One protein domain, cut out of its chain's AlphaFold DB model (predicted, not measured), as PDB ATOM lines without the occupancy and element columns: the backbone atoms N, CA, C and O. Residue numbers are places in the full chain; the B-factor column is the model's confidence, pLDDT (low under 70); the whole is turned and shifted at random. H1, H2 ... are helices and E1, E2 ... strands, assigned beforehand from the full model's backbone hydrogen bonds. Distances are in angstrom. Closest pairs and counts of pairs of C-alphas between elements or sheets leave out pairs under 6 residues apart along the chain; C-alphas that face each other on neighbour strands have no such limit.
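Overview. This is residues 9 to 134 of the 234 residues of an uncharacterized protein of Desulfotomaculum aquiferis (UniProt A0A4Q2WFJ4). Six strands curl into a small closed barrel, and one helix, H1, packs across its outside over E1, E4 and E6. Before the barrel begins, residues 9 to 25 trail away from it, with C-alphas 14 to 29 A from the mean of all C-alphas. The printed part has 126 residues, with E1 to E6 and then H1 along the chain, and its class is mostly strand. Round the ring run E1, E4, E3, E2, E5, E6 and back to E1, each neighbour pair antiparallel. The whole is compact, with a radius of gyration of the C-alphas of 14.3 A and spans of 42 by 36 by 21 A.

Along the chain. Start at C-alpha 9, at (-51.117, -55.209, 48.966), and go on to C-alpha 26 at (-31.264, -54.344, 37.664), where E1, residues 26 to 35, begins its 23.3 A; it bends by 68 degrees at residue 32. Next come E2, residues 48 to 53, and E3, residues 56 to 64, 22.6 A long with a bend of 65 degrees at residue 59. E4, residues 75 to 86, is the longest strand by residues; it spans 22.5 A and bends by 105 degrees at residue 83. E5 is residues 93 to 98, and E6, residues 104 to 112, measures 22.6 A. H1, residues 123 to 134, runs 16.6 A to C-alpha 134 at (-28.378, -48.754, 17.191).

Arrangement. Begin with the barrel at E1, which has E4 on one side, with N 31 and O 78 at 2.9 A, and E6 on the other side, with N 34 and O 107 at 2.9 A. E2, E3 and E4 form a meander, each strand the antiparallel neighbour of the one before; look at N 51 and O 58, 2.8 A, and N 63 and O 79, 2.8 A. E1 to E4 and E2 to E5 are each a Greek key, four strands in a row of which three are a meander and the first is the antiparallel neighbour of the fourth. E2 and E5 have N 52 and O 95 at 2.8 A, and the hairpin E5 and E6 has N 96 and O 106 at 2.8 A. E3 and E6 are apart. H1 is on the barrel, outside it, at a height over the sheet of 9.5 A. It lies over E1, and only just over E4 and E6, with 3 C-alphas falling on each; on the local plane it stands at 87 degrees to E1, across the strands. Its closest C-alphas to E6 are those of Glu 133 and Ile 111, 5.2 A apart. In H1 every O i to N i+4 pair is within hydrogen-bond range.

Size, cuts and confidence. The two C-alphas farthest apart, those of His 9 and Pro 123, are 46.4 A apart. The printed part has no cut. The link from E1 to E2, 12 residues, is long, and its residues 43 to 44 pair antiparallel with residues 69 to 70. Mean pLDDT of the printed part is 87.3, and residues 10 to 23 are under 70.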
ATOM      1  N   HIS A   9     -52.226 -55.729  48.168       74.38
ATOM      2  CA  HIS A   9     -51.117 -55.209  48.966       74.38
ATOM      3  C   HIS A   9     -49.738 -55.731  48.519       74.38
ATOM      4  O   HIS A   9     -48.724 -55.164  48.918       74.38
ATOM      5  N   GLU A  10     -49.698 -56.773  47.682       68.56
ATOM      6  CA  GLU A  10     -48.471 -57.322  47.091       68.56
ATOM      7  C   GLU A  10     -48.033 -56.542  45.840       68.56
ATOM      8  O   GLU A  10     -46.929 -56.735  45.339       68.56
ATOM      9  N   VAL A  11     -48.884 -55.638  45.338       65.50
ATOM     10  CA  VAL A  11     -48.630 -54.829  44.143       65.50
ATOM     11  C   VAL A  11     -48.427 -53.372  44.541       65.50
ATOM     12  O   VAL A  11     -49.350 -52.678  44.970       65.50
ATOM     13  N   THR A  12     -47.211 -52.873  44.354       68.75
ATOM     14  CA  THR A  12     -46.878 -51.460  44.567       68.75
ATOM     15  C   THR A  12     -46.983 -50.674  43.260       68.75
ATOM     16  O   THR A  12     -46.877 -51.222  42.158       68.75
ATOM     17  N   ARG A  13     -47.198 -49.354  43.356       60.97
ATOM     18  CA  ARG A  13     -46.998 -48.465  42.200       60.97
ATOM     19  C   ARG A  13     -45.559 -48.621  41.714       60.97
ATOM     20  O   ARG A  13     -44.667 -48.553  42.549       60.97
ATOM     21  N   GLY A  14     -45.389 -48.831  40.408       60.47
ATOM     22  CA  GLY A  14     -44.115 -49.276  39.838       60.47
ATOM     23  C   GLY A  14     -44.171 -50.647  39.184       60.47
ATOM     24  O   GLY A  14     -43.520 -50.889  38.179       60.47
ATOM     25  N   SER A  15     -45.033 -51.526  39.700       64.88
ATOM     26  CA  SER A  15     -45.126 -52.912  39.236       64.88
ATOM     27  C   SER A  15     -45.418 -53.006  37.734       64.88
ATOM     28  O   SER A  15     -46.446 -52.515  37.256       64.88
ATOM     29  N   VAL A  16     -44.540 -53.694  37.004       63.12
ATOM     30  CA  VAL A  16     -44.683 -53.964  35.569       63.12
ATOM     31  C   VAL A  16     -45.134 -55.408  35.364       63.12
ATOM     32  O   VAL A  16     -44.550 -56.340  35.915       63.12
ATOM     33  N   VAL A  17     -46.177 -55.611  34.556       64.12
ATOM     34  CA  VAL A  17     -46.604 -56.954  34.141       64.12
ATOM     35  C   VAL A  17     -45.789 -57.357  32.923       64.12
ATOM     36  O   VAL A  17     -45.893 -56.734  31.868       64.12
ATOM     37  N   VAL A  18     -44.996 -58.410  33.077       59.28
ATOM     38  CA  VAL A  18     -44.086 -58.908  32.047       59.28
ATOM     39  C   VAL A  18     -44.371 -60.378  31.755       59.28
ATOM     40  O   VAL A  18     -44.910 -61.097  32.601       59.28
ATOM     41  N   ALA A  19     -44.033 -60.840  30.552       51.91
ATOM     42  CA  ALA A  19     -44.066 -62.269  30.271       51.91
ATOM     43  C   ALA A  19     -42.975 -62.974  31.108       51.91
ATOM     44  O   ALA A  19     -41.935 -62.379  31.402       51.91
ATOM     45  N   PRO A  20     -43.166 -64.239  31.521       48.19
ATOM     46  CA  PRO A  20     -42.138 -64.956  32.269       48.19
ATOM     47  C   PRO A  20     -40.790 -64.928  31.530       48.19
ATOM     48  O   PRO A  20     -40.732 -65.278  30.354       48.19
ATOM     49  N   LYS A  21     -39.717 -64.545  32.238       51.91
ATOM     50  CA  LYS A  21     -38.338 -64.408  31.720       51.91
ATOM     51  C   LYS A  21     -38.117 -63.317  30.661       51.91
ATOM     52  O   LYS A  21     -37.083 -63.342  30.004       51.91
ATOM     53  N   SER A  22     -39.045 -62.378  30.467       50.81
ATOM     54  CA  SER A  22     -38.868 -61.351  29.429       50.81
ATOM     55  C   SER A  22     -38.055 -60.136  29.877       50.81
ATOM     56  O   SER A  22     -37.578 -59.396  29.025       50.81
ATOM     57  N   VAL A  23     -37.923 -59.890  31.184       62.88
ATOM     58  CA  VAL A  23     -37.164 -58.751  31.726       62.88
ATOM     59  C   VAL A  23     -36.591 -59.128  33.089       62.88
ATOM     60  O   VAL A  23     -37.278 -59.769  33.887       62.88
ATOM     61  N   GLU A  24     -35.349 -58.728  33.355       71.62
ATOM     62  CA  GLU A  24     -34.681 -58.928  34.644       71.62
ATOM     63  C   GLU A  24     -34.541 -57.579  35.370       71.62
ATOM     64  O   GLU A  24     -34.198 -56.589  34.717       71.62
ATOM     65  N   PRO A  25     -34.826 -57.502  36.684       82.94
ATOM     66  CA  PRO A  25     -34.554 -56.310  37.480       82.94
ATOM     67  C   PRO A  25     -33.051 -56.024  37.582       82.94
ATOM     68  O   PRO A  25     -32.243 -56.943  37.720       82.94
ATOM     69  N   SER A  26     -32.669 -54.745  37.569       87.38
ATOM     70  CA  SER A  26     -31.264 -54.344  37.664       87.38
ATOM     71  C   SER A  26     -31.049 -53.023  38.390       87.38
ATOM     72  O   SER A  26     -31.847 -52.089  38.331       87.38
ATOM     73  N   TYR A  27     -29.898 -52.934  39.053       92.56
ATOM     74  CA  TYR A  27     -29.388 -51.720  39.694       92.56
ATOM     75  C   TYR A  27     -28.582 -50.830  38.741       92.56
ATOM     76  O   TYR A  27     -28.087 -49.773  39.142       92.56
ATOM     77  N   ARG A  28     -28.323 -51.284  37.510       94.12
ATOM     78  CA  ARG A  28     -27.400 -50.622  36.590       94.12
ATOM     79  C   ARG A  28     -27.870 -50.714  35.152       94.12
ATOM     80  O   ARG A  28     -28.069 -51.800  34.629       94.12
ATOM     81  N   MET A  29     -27.916 -49.561  34.501       94.31
ATOM     82  CA  MET A  29     -28.307 -49.458  33.102       94.31
ATOM     83  C   MET A  29     -27.417 -48.477  32.350       94.31
ATOM     84  O   MET A  29     -27.017 -47.444  32.901       94.31
ATOM     85  N   ASP A  30     -27.134 -48.803  31.094       95.06
ATOM     86  CA  ASP A  30     -26.520 -47.879  30.149       95.06
ATOM     87  C   ASP A  30     -27.620 -47.066  29.477       95.06
ATOM     88  O   ASP A  30     -28.665 -47.590  29.083       95.06
ATOM     89  N   VAL A  31     -27.393 -45.763  29.379       96.25
ATOM     90  CA  VAL A  31     -28.381 -44.806  28.902       96.25
ATOM     91  C   VAL A  31     -27.748 -43.781  27.983       96.25
ATOM     92  O   VAL A  31     -26.595 -43.380  28.161       96.25
ATOM     93  N   LYS A  32     -28.554 -43.274  27.058       96.75
ATOM     94  CA  LYS A  32     -28.306 -41.982  26.433       96.75
ATOM     95  C   LYS A  32     -28.986 -40.919  27.264       96.75
ATOM     96  O   LYS A  32     -30.166 -41.051  27.577       96.75
ATOM     97  N   PHE A  33     -28.252 -39.892  27.655       97.94
ATOM     98  CA  PHE A  33     -28.756 -38.855  28.540       97.94
ATOM     99  C   PHE A  33     -28.498 -37.471  27.964       97.94
ATOM    100  O   PHE A  33     -27.359 -37.131  27.651       97.94
ATOM    101  N   LEU A  34     -29.551 -36.657  27.917       97.81
ATOM    102  CA  LEU A  34     -29.503 -35.245  27.567       97.81
ATOM    103  C   LEU A  34     -29.693 -34.394  28.825       97.81
ATOM    104  O   LEU A  34     -30.714 -34.498  29.517       97.81
ATOM    105  N   LEU A  35     -28.737 -33.501  29.088       97.56
ATOM    106  CA  LEU A  35     -28.909 -32.435  30.070       97.56
ATOM    107  C   LEU A  35     -29.619 -31.251  29.410       97.56
ATOM    108  O   LEU A  35     -29.152 -30.727  28.405       97.56
ATOM    109  N   LEU A  36     -30.735 -30.797  29.978       96.44
ATOM    110  CA  LEU A  36     -31.511 -29.695  29.403       96.44
ATOM    111  C   LEU A  36     -30.730 -28.380  29.464       96.44
ATOM    112  O   LEU A  36     -30.154 -28.054  30.503       96.44
ATOM    113  N   GLU A  37     -30.813 -27.585  28.396       92.81
ATOM    114  CA  GLU A  37     -30.219 -26.238  28.301       92.81
ATOM    115  C   GLU A  37     -30.672 -25.304  29.432       92.81
ATOM    116  O   GLU A  37     -29.893 -24.498  29.928       92.81
ATOM    117  N   GLY A  38     -31.917 -25.451  29.903       87.31
ATOM    118  CA  GLY A  38     -32.467 -24.670  31.018       87.31
ATOM    119  C   GLY A  38     -31.870 -25.001  32.393       87.31
ATOM    120  O   GLY A  38     -32.300 -24.447  33.407       87.31
ATOM    121  N   THR A  39     -30.908 -25.922  32.470       87.81
ATOM    122  CA  THR A  39     -30.227 -26.271  33.717       87.81
ATOM    123  C   THR A  39     -29.120 -25.260  34.010       87.81
ATOM    124  O   THR A  39     -28.146 -25.164  33.286       87.81
ATOM    125  N   GLU A  40     -29.210 -24.549  35.132       85.50
ATOM    126  CA  GLU A  40     -28.237 -23.500  35.505       85.50
ATOM    127  C   GLU A  40     -26.789 -23.973  35.742       85.50
ATOM    128  O   GLU A  40     -25.888 -23.144  35.833       85.50
ATOM    129  N   LYS A  41     -26.563 -25.272  35.971       90.06
ATOM    130  CA  LYS A  41     -25.260 -25.805  36.391       90.06
ATOM    131  C   LYS A  41     -24.904 -27.062  35.602       90.06
ATOM    132  O   LYS A  41     -25.806 -27.877  35.386       90.06
ATOM    133  N   PRO A  42     -23.613 -27.267  35.288       94.31
ATOM    134  CA  PRO A  42     -23.133 -28.526  34.741       94.31
ATOM    135  C   PRO A  42     -23.444 -29.691  35.678       94.31
ATOM    136  O   PRO A  42     -23.400 -29.567  36.913       94.31
ATOM    137  N   LEU A  43     -23.749 -30.845  35.096       95.62
ATOM    138  CA  LEU A  43     -23.976 -32.068  35.847       95.62
ATOM    139  C   LEU A  43     -22.644 -32.774  36.080       95.62
ATOM    140  O   LEU A  43     -21.980 -33.207  35.141       95.62
ATOM    141  N   LYS A  44     -22.255 -32.917  37.346       96.81
ATOM    142  CA  LYS A  44     -21.012 -33.601  37.711       96.81
ATOM    143  C   LYS A  44     -21.156 -35.114  37.614       96.81
ATOM    144  O   LYS A  44     -22.200 -35.680  37.943       96.81
ATOM    145  N   ASN A  45     -20.067 -35.786  37.272       96.88
ATOM    146  CA  ASN A  45     -19.988 -37.233  37.360       96.88
ATOM    147  C   ASN A  45     -20.297 -37.728  38.788       96.88
ATOM    148  O   ASN A  45     -19.855 -37.149  39.781       96.88
ATOM    149  N   ARG A  46     -21.037 -38.838  38.888       95.44
ATOM    150  CA  ARG A  46     -21.553 -39.435  40.135       95.44
ATOM    151  C   ARG A  46     -22.503 -38.528  40.923       95.44
ATOM    152  O   ARG A  46     -22.727 -38.797  42.109       95.44
ATOM    153  N   ALA A  47     -23.068 -37.493  40.297       95.19
ATOM    154  CA  ALA A  47     -24.122 -36.696  40.907       95.19
ATOM    155  C   ALA A  47     -25.306 -37.591  41.285       95.19
ATOM    156  O   ALA A  47     -25.721 -38.455  40.509       95.19
ATOM    157  N   ARG A  48     -25.834 -37.382  42.495       96.31
ATOM    158  CA  ARG A  48     -27.038 -38.070  42.953       96.31
ATOM    159  C   ARG A  48     -28.246 -37.459  42.260       96.31
ATOM    160  O   ARG A  48     -28.419 -36.239  42.258       96.31
ATOM    161  N   VAL A  49     -29.064 -38.317  41.683       95.69
ATOM    162  CA  VAL A  49     -30.199 -37.955  40.847       95.69
ATOM    163  C   VAL A  49     -31.410 -38.789  41.227       95.69
ATOM    164  O   VAL A  49     -31.287 -39.835  41.863       95.69
ATOM    165  N   ARG A  50     -32.587 -38.305  40.847       96.06
ATOM    166  CA  ARG A  50     -33.841 -39.041  40.960       96.06
ATOM    167  C   ARG A  50     -34.320 -39.382  39.558       96.06
ATOM    168  O   ARG A  50     -34.572 -38.472  38.765       96.06
ATOM    169  N   MET A  51     -34.385 -40.670  39.264       95.50
ATOM    170  CA  MET A  51     -34.841 -41.208  37.995       95.50
ATOM    171  C   MET A  51     -36.330 -41.507  38.066       95.50
ATOM    172  O   MET A  51     -36.809 -42.070  39.045       95.50
ATOM    173  N   TYR A  52     -37.033 -41.125  37.011       94.69
ATOM    174  CA  TYR A  52     -38.410 -41.501  36.751       94.69
ATOM    175  C   TYR A  52     -38.434 -42.391  35.522       94.69
ATOM    176  O   TYR A  52     -38.054 -41.933  34.441       94.69
ATOM    177  N   LEU A  53     -38.875 -43.632  35.690       90.00
ATOM    178  CA  LEU A  53     -38.998 -44.623  34.628       90.00
ATOM    179  C   LEU A  53     -40.404 -45.215  34.698       90.00
ATOM    180  O   LEU A  53     -40.773 -45.810  35.704       90.00
ATOM    181  N   GLY A  54     -41.222 -45.010  33.666       84.44
ATOM    182  CA  GLY A  54     -42.634 -45.397  33.727       84.44
ATOM    183  C   GLY A  54     -43.354 -44.736  34.912       84.44
ATOM    184  O   GLY A  54     -43.472 -43.510  34.970       84.44
ATOM    185  N   THR A  55     -43.843 -45.548  35.852       77.69
ATOM    186  CA  THR A  55     -44.466 -45.086  37.107       77.69
ATOM    187  C   THR A  55     -43.535 -45.125  38.319       77.69
ATOM    188  O   THR A  55     -43.975 -44.750  39.407       77.69
ATOM    189  N   ASP A  56     -42.291 -45.568  38.141       82.62
ATOM    190  CA  ASP A  56     -41.300 -45.693  39.204       82.62
ATOM    191  C   ASP A  56     -40.485 -44.426  39.414       82.62
ATOM    192  O   ASP A  56     -40.200 -43.665  38.486       82.62
ATOM    193  N   GLU A  57     -40.086 -44.229  40.669       90.81
ATOM    194  CA  GLU A  57     -39.225 -43.143  41.112       90.81
ATOM    195  C   GLU A  57     -38.085 -43.714  41.959       90.81
ATOM    196  O   GLU A  57     -38.288 -44.106  43.106       90.81
ATOM    197  N   ILE A  58     -36.873 -43.722  41.404       93.56
ATOM    198  CA  ILE A  58     -35.725 -44.408  42.004       93.56
ATOM    199  C   ILE A  58     -34.566 -43.423  42.150       93.56
ATOM    200  O   ILE A  58     -34.231 -42.656  41.241       93.56
ATOM    201  N   LEU A  59     -33.950 -43.400  43.332       95.94
ATOM    202  CA  LEU A  59     -32.730 -42.629  43.556       95.94
ATOM    203  C   LEU A  59     -31.539 -43.356  42.945       95.94
ATOM    204  O   LEU A  59     -31.461 -44.576  42.962       95.94
ATOM    205  N   GLY A  60     -30.579 -42.600  42.430       96.12
ATOM    206  CA  GLY A  60     -29.386 -43.183  41.844       96.12
ATOM    207  C   GLY A  60     -28.284 -42.168  41.630       96.12
ATOM    208  O   GLY A  60     -28.331 -41.026  42.099       96.12
ATOM    209  N   ARG A  61     -27.255 -42.590  40.906       97.06
ATOM    210  CA  ARG A  61     -26.121 -41.764  40.510       97.06
ATOM    211  C   ARG A  61     -25.875 -41.917  39.026       97.06
ATOM    212  O   ARG A  61     -25.745 -43.030  38.530       97.06
ATOM    213  N   ILE A  62     -25.722 -40.792  38.346       96.75
ATOM    214  CA  ILE A  62     -25.323 -40.777  36.942       96.75
ATOM    215  C   ILE A  62     -23.803 -40.801  36.822       96.75
ATOM    216  O   ILE A  62     -23.098 -40.005  37.448       96.75
ATOM    217  N   ARG A  63     -23.273 -41.733  36.033       97.38
ATOM    218  CA  ARG A  63     -21.847 -41.845  35.737       97.38
ATOM    219  C   ARG A  63     -21.579 -41.462  34.299       97.38
ATOM    220  O   ARG A  63     -22.009 -42.146  33.381       97.38
ATOM    221  N   LEU A  64     -20.817 -40.392  34.139       97.44
ATOM    222  CA  LEU A  64     -20.342 -39.915  32.851       97.44
ATOM    223  C   LEU A  64     -19.120 -40.744  32.450       97.44
ATOM    224  O   LEU A  64     -18.171 -40.879  33.235       97.44
ATOM    225  N   LEU A  65     -19.156 -41.345  31.263       95.94
ATOM    226  CA  LEU A  65     -18.147 -42.318  30.838       95.94
ATOM    227  C   LEU A  65     -16.947 -41.673  30.136       95.94
ATOM    228  O   LEU A  65     -15.842 -42.201  30.243       95.94
ATOM    229  N   ASP A  66     -17.137 -40.519  29.503       94.75
ATOM    230  CA  ASP A  66     -16.157 -39.843  28.642       94.75
ATOM    231  C   ASP A  66     -15.651 -38.492  29.188       94.75
ATOM    232  O   ASP A  66     -14.674 -37.952  28.678       94.75
ATOM    233  N   ARG A  67     -16.298 -37.945  30.226       95.50
ATOM    234  CA  ARG A  67     -16.022 -36.608  30.790       95.50
ATOM    235  C   ARG A  67     -16.354 -36.523  32.274       95.50
ATOM    236  O   ARG A  67     -17.088 -37.367  32.788       95.50
ATOM    237  N   ASP A  68     -15.827 -35.523  32.982       96.25
ATOM    238  CA  ASP A  68     -16.083 -35.313  34.420       96.25
ATOM    239  C   ASP A  68     -17.309 -34.445  34.724       96.25
ATOM    240  O   ASP A  68     -17.950 -34.649  35.758       96.25
ATOM    241  N   GLU A  69     -17.665 -33.527  33.829       96.94
ATOM    242  CA  GLU A  69     -18.852 -32.679  33.931       96.94
ATOM    243  C   GLU A  69     -19.547 -32.614  32.563       96.94
ATOM    244  O   GLU A  69     -18.890 -32.689  31.523       96.94
ATOM    245  N   LEU A  70     -20.877 -32.546  32.567       97.12
ATOM    246  CA  LEU A  70     -21.718 -32.429  31.378       97.12
ATOM    247  C   LEU A  70     -22.362 -31.043  31.365       97.12
ATOM    248  O   LEU A  70     -23.058 -30.688  32.319       97.12
ATOM    249  N   GLU A  71     -22.135 -30.277  30.302       97.38
ATOM    250  CA  GLU A  71     -22.681 -28.926  30.173       97.38
ATOM    251  C   GLU A  71     -24.164 -28.953  29.759       97.38
ATOM    252  O   GLU A  71     -24.603 -29.895  29.090       97.38
ATOM    253  N   PRO A  72     -24.965 -27.942  30.141       96.56
ATOM    254  CA  PRO A  72     -26.354 -27.824  29.694       96.56
ATOM    255  C   PRO A  72     -26.470 -27.860  28.162       96.56
ATOM    256  O   PRO A  72     -25.679 -27.238  27.458       96.56
ATOM    257  N   GLY A  73     -27.458 -28.594  27.647       95.56
ATOM    258  CA  GLY A  73     -27.671 -28.808  26.211       95.56
ATOM    259  C   GLY A  73     -26.867 -29.962  25.611       95.56
ATOM    260  O   GLY A  73     -27.061 -30.293  24.444       95.56
ATOM    261  N   GLN A  74     -25.976 -30.593  26.380       97.00
ATOM    262  CA  GLN A  74     -25.170 -31.705  25.885       97.00
ATOM    263  C   GLN A  74     -25.811 -33.064  26.146       97.00
ATOM    264  O   GLN A  74     -26.434 -33.311  27.183       97.00
ATOM    265  N   GLU A  75     -25.556 -33.967  25.207       96.31
ATOM    266  CA  GLU A  75     -25.896 -35.379  25.290       96.31
ATOM    267  C   GLU A  75     -24.652 -36.234  25.557       96.31
ATOM    268  O   GLU A  75     -23.526 -35.860  25.203       96.31
ATOM    269  N   VAL A  76     -24.850 -37.377  26.211       97.06
ATOM    270  CA  VAL A  76     -23.779 -38.311  26.553       97.06
ATOM    271  C   VAL A  76     -24.299 -39.740  26.719       97.06
ATOM    272  O   VAL A  76     -25.428 -39.951  27.168       97.06
ATOM    273  N   TYR A  77     -23.437 -40.722  26.450       96.94
ATOM    274  CA  TYR A  77     -23.617 -42.076  26.969       96.94
ATOM    275  C   TYR A  77     -23.163 -42.138  28.426       96.94
ATOM    276  O   TYR A  77     -22.007 -41.864  28.767       96.94
ATOM    277  N   ALA A  78     -24.089 -42.499  29.299       97.31
ATOM    278  CA  ALA A  78     -23.867 -42.571  30.728       97.31
ATOM    279  C   ALA A  78     -24.344 -43.910  31.278       97.31
ATOM    280  O   ALA A  78     -25.085 -44.649  30.640       97.31
ATOM    281  N   GLN A  79     -23.930 -44.193  32.506       97.06
ATOM    282  CA  GLN A  79     -24.433 -45.325  33.264       97.06
ATOM    283  C   GLN A  79     -25.171 -44.816  34.499       97.06
ATOM    284  O   GLN A  79     -24.629 -44.007  35.258       97.06
ATOM    285  N   LEU A  80     -26.396 -45.283  34.716       97.12
ATOM    286  CA  LEU A  80     -27.127 -45.034  35.954       97.12
ATOM    287  C   LEU A  80     -26.825 -46.166  36.938       97.12
ATOM    288  O   LEU A  80     -26.993 -47.335  36.619       97.12
ATOM    289  N   GLU A  81     -26.345 -45.806  38.128       96.62
ATOM    290  CA  GLU A  81     -26.224 -46.697  39.287       96.62
ATOM    291  C   GLU A  81     -27.391 -46.379  40.232       96.62
ATOM    292  O   GLU A  81     -27.374 -45.342  40.899       96.62
ATOM    293  N   LEU A  82     -28.411 -47.230  40.259       95.75
ATOM    294  CA  LEU A  82     -29.621 -47.062  41.059       95.75
ATOM    295  C   LEU A  82     -29.428 -47.583  42.491       95.75
ATOM    296  O   LEU A  82     -28.618 -48.474  42.746       95.75
ATOM    297  N   GLU A  83     -30.145 -46.981  43.437       94.69
ATOM    298  CA  GLU A  83     -30.174 -47.390  44.848       94.69
ATOM    299  C   GLU A  83     -31.166 -48.538  45.099       94.69
ATOM    300  O   GLU A  83     -31.065 -49.191  46.134       94.69
ATOM    301  N   ASP A  84     -32.070 -48.794  44.150       92.19
ATOM    302  CA  ASP A  84     -33.015 -49.911  44.148       92.19
ATOM    303  C   ASP A  84     -33.094 -50.542  42.747       92.19
ATOM    304  O   ASP A  84     -32.618 -49.943  41.776       92.19
ATOM    305  N   GLU A  85     -33.652 -51.747  42.642       88.94
ATOM    306  CA  GLU A  85     -33.824 -52.427  41.356       88.94
ATOM    307  C   GLU A  85     -34.855 -51.698  40.488       88.94
ATOM    308  O   GLU A  85     -35.907 -51.271  40.961       88.94
ATOM    309  N   ALA A  86     -34.563 -51.584  39.195       88.06
ATOM    310  CA  ALA A  86     -35.504 -51.118  38.192       88.06
ATOM    311  C   ALA A  86     -35.711 -52.189  37.128       88.06
ATOM    312  O   ALA A  86     -34.771 -52.881  36.735       88.06
ATOM    313  N   ILE A  87     -36.936 -52.271  36.621       84.25
ATOM    314  CA  ILE A  87     -37.256 -53.041  35.424       84.25
ATOM    315  C   ILE A  87     -37.366 -52.046  34.273       84.25
ATOM    316  O   ILE A  87     -38.189 -51.133  34.315       84.25
ATOM    317  N   ALA A  88     -36.527 -52.220  33.256       84.12
ATOM    318  CA  ALA A  88     -36.513 -51.380  32.066       84.12
ATOM    319  C   ALA A  88     -36.360 -52.243  30.813       84.12
ATOM    320  O   ALA A  88     -35.683 -53.271  30.835       84.12
ATOM    321  N   GLY A  89     -36.957 -51.801  29.714       79.75
ATOM    322  CA  GLY A  89     -36.659 -52.272  28.370       79.75
ATOM    323  C   GLY A  89     -35.685 -51.340  27.652       79.75
ATOM    324  O   GLY A  89     -35.567 -50.152  27.960       79.75
ATOM    325  N   LYS A  90     -34.999 -51.872  26.641       80.19
ATOM    326  CA  LYS A  90     -34.274 -51.052  25.666       80.19
ATOM    327  C   LYS A  90     -35.246 -50.093  24.969       80.19
ATOM    328  O   LYS A  90     -36.340 -50.480  24.576       80.19
ATOM    329  N   GLY A  91     -34.837 -48.839  24.817       79.56
ATOM    330  CA  GLY A  91     -35.641 -47.764  24.235       79.56
ATOM    331  C   GLY A  91     -36.582 -47.063  25.219       79.56
ATOM    332  O   GLY A  91     -37.135 -46.015  24.867       79.56
ATOM    333  N   ASP A  92     -36.734 -47.567  26.448       85.25
ATOM    334  CA  ASP A  92     -37.593 -46.929  27.442       85.25
ATOM    335  C   ASP A  92     -37.117 -45.514  27.760       85.25
ATOM    336  O   ASP A  92     -35.929 -45.244  27.957       85.25
ATOM    337  N   ARG A  93     -38.075 -44.590  27.826       91.00
ATOM    338  CA  ARG A  93     -37.801 -43.190  28.143       91.00
ATOM    339  C   ARG A  93     -37.813 -42.972  29.644       91.00
ATOM    340  O   ARG A  93     -38.729 -43.410  30.339       91.00
ATOM    341  N   PHE A  94     -36.853 -42.192  30.117       94.94
ATOM    342  CA  PHE A  94     -36.779 -41.781  31.510       94.94
ATOM    343  C   PHE A  94     -36.575 -40.275  31.650       94.94
ATOM    344  O   PHE A  94     -36.093 -39.587  30.744       94.94
ATOM    345  N   VAL A  95     -36.922 -39.761  32.828       96.69
ATOM    346  CA  VAL A  95     -36.703 -38.366  33.216       96.69
ATOM    347  C   VAL A  95     -35.811 -38.325  34.449       96.69
ATOM    348  O   VAL A  95     -36.005 -39.079  35.397       96.69
ATOM    349  N   ILE A  96     -34.845 -37.411  34.461       96.31
ATOM    350  CA  ILE A  96     -33.972 -37.167  35.603       96.31
ATOM    351  C   ILE A  96     -34.325 -35.836  36.255       96.31
ATOM    352  O   ILE A  96     -34.367 -34.776  35.619       96.31
ATOM    353  N   ARG A  97     -34.506 -35.887  37.573       95.12
ATOM    354  CA  ARG A  97     -34.645 -34.713  38.431       95.12
ATOM    355  C   ARG A  97     -33.455 -34.597  39.378       95.12
ATOM    356  O   ARG A  97     -32.873 -35.595  39.807       95.12
ATOM    357  N   SER A  98     -33.084 -33.367  39.708       91.19
ATOM    358  CA  SER A  98     -32.076 -33.095  40.730       91.19
ATOM    359  C   SER A  98     -32.558 -33.545  42.106       91.19
ATOM    360  O   SER A  98     -33.748 -33.492  42.418       91.19
ATOM    361  N   TYR A  99     -31.609 -33.957  42.947       83.75
ATOM    362  CA  TYR A  99     -31.900 -34.406  44.306       83.75
ATOM    363  C   TYR A  99     -32.509 -33.295  45.180       83.75
ATOM    364  O   TYR A  99     -33.483 -33.536  45.888       83.75
ATOM    365  N   SER A 100     -31.953 -32.077  45.128       81.56
ATOM    366  CA  SER A 100     -32.495 -30.894  45.808       81.56
ATOM    367  C   SER A 100     -31.895 -29.596  45.230       81.56
ATOM    368  O   SER A 100     -30.678 -29.556  45.028       81.56
ATOM    369  N   PRO A 101     -32.693 -28.540  44.966       84.25
ATOM    370  CA  PRO A 101     -34.157 -28.549  44.925       84.25
ATOM    371  C   PRO A 101     -34.661 -29.496  43.831       84.25
ATOM    372  O   PRO A 101     -33.929 -29.811  42.894       84.25
ATOM    373  N   MET A 102     -35.891 -29.985  43.955       86.56
ATOM    374  CA  MET A 102     -36.447 -30.955  43.015       86.56
ATOM    375  C   MET A 102     -36.868 -30.256  41.718       86.56
ATOM    376  O   MET A 102     -37.940 -29.658  41.641       86.56
ATOM    377  N   ARG A 103     -36.023 -30.332  40.689       92.06
ATOM    378  CA  ARG A 103     -36.332 -29.828  39.348       92.06
ATOM    379  C   ARG A 103     -35.939 -30.850  38.298       92.06
ATOM    380  O   ARG A 103     -34.998 -31.612  38.498       92.06
ATOM    381  N   THR A 104     -36.649 -30.862  37.179       94.50
ATOM    382  CA  THR A 104     -36.239 -31.662  36.023       94.50
ATOM    383  C   THR A 104     -34.978 -31.054  35.429       94.50
ATOM    384  O   THR A 104     -34.940 -29.854  35.173       94.50
ATOM    385  N   ILE A 105     -33.946 -31.876  35.270       95.62
ATOM    386  CA  ILE A 105     -32.652 -31.453  34.718       95.62
ATOM    387  C   ILE A 105     -32.362 -32.118  33.377       95.62
ATOM    388  O   ILE A 105     -31.589 -31.590  32.591       95.62
ATOM    389  N   GLY A 106     -32.980 -33.259  33.093       95.88
ATOM    390  CA  GLY A 106     -32.672 -34.029  31.899       95.88
ATOM    391  C   GLY A 106     -33.591 -35.215  31.718       95.88
ATOM    392  O   GLY A 106     -34.517 -35.439  32.500       95.88
ATOM    393  N   GLY A 107     -33.296 -35.991  30.693       95.31
ATOM    394  CA  GLY A 107     -33.974 -37.236  30.380       95.31
ATOM    395  C   GLY A 107     -33.242 -37.956  29.264       95.31
ATOM    396  O   GLY A 107     -32.202 -37.489  28.793       95.31
ATOM    397  N   GLY A 108     -33.768 -39.100  28.862       95.31
ATOM    398  CA  GLY A 108     -33.093 -39.909  27.867       95.31
ATOM    399  C   GLY A 108     -33.767 -41.240  27.605       95.31
ATOM    400  O   GLY A 108     -34.939 -41.429  27.944       95.31
ATOM    401  N   THR A 109     -33.004 -42.143  27.000       93.62
ATOM    402  CA  THR A 109     -33.431 -43.493  26.627       93.62
ATOM    403  C   THR A 109     -32.511 -44.546  27.232       93.62
ATOM    404  O   THR A 109     -31.290 -44.369  27.306       93.62
ATOM    405  N   VAL A 110     -33.105 -45.645  27.690       92.44
ATOM    406  CA  VAL A 110     -32.372 -46.830  28.139       92.44
ATOM    407  C   VAL A 110     -31.809 -47.553  26.919       92.44
ATOM    408  O   VAL A 110     -32.532 -47.808  25.961       92.44
ATOM    409  N   ILE A 111     -30.515 -47.865  26.947       89.38
ATOM    410  CA  ILE A 111     -29.824 -48.616  25.889       89.38
ATOM    411  C   ILE A 111     -29.691 -50.081  26.299       89.38
ATOM    412  O   ILE A 111     -30.018 -50.976  25.527       89.38
ATOM    413  N   ASP A 112     -29.243 -50.314  27.531       87.12
ATOM    414  CA  ASP A 112     -29.098 -51.644  28.118       87.12
ATOM    415  C   ASP A 112     -29.561 -51.594  29.573       87.12
ATOM    416  O   ASP A 112     -28.945 -50.928  30.408       87.12
ATOM    417  N   ALA A 113     -30.666 -52.275  29.871       85.75
ATOM    418  CA  ALA A 113     -31.265 -52.307  31.201       85.75
ATOM    419  C   ALA A 113     -30.444 -53.119  32.218       85.75
ATOM    420  O   ALA A 113     -30.546 -52.866  33.417       85.75
ATOM    421  N   ASN A 114     -29.600 -54.047  31.751       84.81
ATOM    422  CA  ASN A 114     -28.847 -55.003  32.568       84.81
ATOM    423  C   ASN A 114     -27.337 -54.850  32.349       84.81
ATOM    424  O   ASN A 114     -26.583 -55.818  32.215       84.81
ATOM    425  N   ALA A 115     -26.879 -53.599  32.319       84.94
ATOM    426  CA  ALA A 115     -25.508 -53.277  31.978       84.94
ATOM    427  C   ALA A 115     -24.505 -53.717  33.057       84.94
ATOM    428  O   ALA A 115     -24.683 -53.521  34.266       84.94
ATOM    429  N   SER A 116     -23.360 -54.237  32.609       88.12
ATOM    430  CA  SER A 116     -22.215 -54.485  33.486       88.12
ATOM    431  C   SER A 116     -21.513 -53.177  33.880       88.12
ATOM    432  O   SER A 116     -21.710 -52.114  33.292       88.12
ATOM    433  N   LYS A 117     -20.688 -53.216  34.929       91.00
ATOM    434  CA  LYS A 117     -19.963 -52.024  35.384       91.00
ATOM    435  C   LYS A 117     -18.869 -51.636  34.388       91.00
ATOM    436  O   LYS A 117     -17.895 -52.368  34.225       91.00
ATOM    437  N   HIS A 118     -18.942 -50.410  33.879       90.38
ATOM    438  CA  HIS A 118     -17.958 -49.896  32.929       90.38
ATOM    439  C   HIS A 118     -16.799 -49.137  33.578       90.38
ATOM    440  O   HIS A 118     -16.926 -48.508  34.637       90.38
ATOM    441  N   LYS A 119     -15.640 -49.169  32.913       89.19
ATOM    442  CA  LYS A 119     -14.518 -48.264  33.198       89.19
ATOM    443  C   LYS A 119     -14.679 -46.992  32.368       89.19
ATOM    444  O   LYS A 119     -15.082 -47.045  31.214       89.19
ATOM    445  N   ARG A 120     -14.343 -45.848  32.967       93.81
ATOM    446  CA  ARG A 120     -14.385 -44.539  32.296       93.81
ATOM    447  C   ARG A 120     -13.195 -44.365  31.356       93.81
ATOM    448  O   ARG A 120     -12.157 -44.995  31.568       93.81
ATOM    449  N   PHE A 121     -13.341 -43.452  30.399       92.94
ATOM    450  CA  PHE A 121     -12.319 -43.066  29.423       92.94
ATOM    451  C   PHE A 121     -11.791 -44.266  28.628       92.94
ATOM    452  O   PHE A 121     -10.582 -44.460  28.468       92.94
ATOM    453  N   ARG A 122     -12.733 -45.106  28.191       89.19
ATOM    454  CA  ARG A 122     -12.519 -46.264  27.328       89.19
ATOM    455  C   ARG A 122     -13.354 -46.085  26.062       89.19
ATOM    456  O   ARG A 122     -14.573 -46.222  26.155       89.19
ATOM    457  N   PRO A 123     -12.735 -45.718  24.927       84.12
ATOM    458  CA  PRO A 123     -13.436 -45.599  23.652       84.12
ATOM    459  C   PRO A 123     -14.209 -46.872  23.304       84.12
ATOM    460  O   PRO A 123     -15.371 -46.782  22.932       84.12
ATOM    461  N   GLU A 124     -13.628 -48.044  23.581       79.69
ATOM    462  CA  GLU A 124     -14.241 -49.344  23.298       79.69
ATOM    463  C   GLU A 124     -15.576 -49.559  24.037       79.69
ATOM    464  O   GLU A 124     -16.474 -50.232  23.539       79.69
ATOM    465  N   VAL A 125     -15.744 -48.950  25.217       84.50
ATOM    466  CA  VAL A 125     -17.007 -49.005  25.971       84.50
ATOM    467  C   VAL A 125     -18.062 -48.121  25.314       84.50
ATOM    468  O   VAL A 125     -19.218 -48.517  25.215       84.50
ATOM    469  N   LEU A 126     -17.680 -46.916  24.885       87.31
ATOM    470  CA  LEU A 126     -18.602 -45.976  24.244       87.31
ATOM    471  C   LEU A 126     -19.069 -46.507  22.890       87.31
ATOM    472  O   LEU A 126     -20.247 -46.388  22.575       87.31
ATOM    473  N   GLU A 127     -18.164 -47.125  22.132       83.31
ATOM    474  CA  GLU A 127     -18.478 -47.811  20.878       83.31
ATOM    475  C   GLU A 127     -19.458 -48.962  21.120       83.31
ATOM    476  O   GLU A 127     -20.502 -49.001  20.481       83.31
ATOM    477  N   ALA A 128     -19.203 -49.829  22.108       78.56
ATOM    478  CA  ALA A 128     -20.115 -50.923  22.436       78.56
ATOM    479  C   ALA A 128     -21.518 -50.434  22.849       78.56
ATOM    480  O   ALA A 128     -22.520 -51.022  22.449       78.56
ATOM    481  N   ILE A 129     -21.607 -49.350  23.630       85.81
ATOM    482  CA  ILE A 129     -22.895 -48.742  24.003       85.81
ATOM    483  C   ILE A 129     -23.582 -48.134  22.774       85.81
ATOM    484  O   ILE A 129     -24.789 -48.299  22.615       85.81
ATOM    485  N   ALA A 130     -22.837 -47.471  21.887       85.50
ATOM    486  CA  ALA A 130     -23.384 -46.916  20.652       85.50
ATOM    487  C   ALA A 130     -23.926 -48.016  19.723       85.50
ATOM    488  O   ALA A 130     -25.024 -47.867  19.192       85.50
ATOM    489  N   THR A 131     -23.212 -49.138  19.573       74.94
ATOM    490  CA  THR A 131     -23.688 -50.307  18.816       74.94
ATOM    491  C   THR A 131     -24.988 -50.843  19.413       74.94
ATOM    492  O   THR A 131     -25.971 -51.014  18.698       74.94
ATOM    493  N   LYS A 132     -25.047 -51.007  20.742       78.31
ATOM    494  CA  LYS A 132     -26.274 -51.435  21.430       78.31
ATOM    495  C   LYS A 132     -27.436 -50.462  21.242       78.31
ATOM    496  O   LYS A 132     -28.569 -50.922  21.113       78.31
ATOM    497  N   GLU A 133     -27.186 -49.147  21.229       83.12
ATOM    498  CA  GLU A 133     -28.227 -48.143  20.961       83.12
ATOM    499  C   GLU A 133     -28.807 -48.324  19.560       83.12
ATOM    500  O   GLU A 133     -30.026 -48.282  19.397       83.12
ATOM    501  N   MET A 134     -27.942 -48.547  18.567       71.25
ATOM    502  CA  MET A 134     -28.378 -48.754  17.191       71.25
ATOM    503  C   MET A 134     -29.226 -50.020  17.056       71.25
ATOM    504  O   MET A 134     -30.194 -49.989  16.308       71.25
TER     505      MET A 134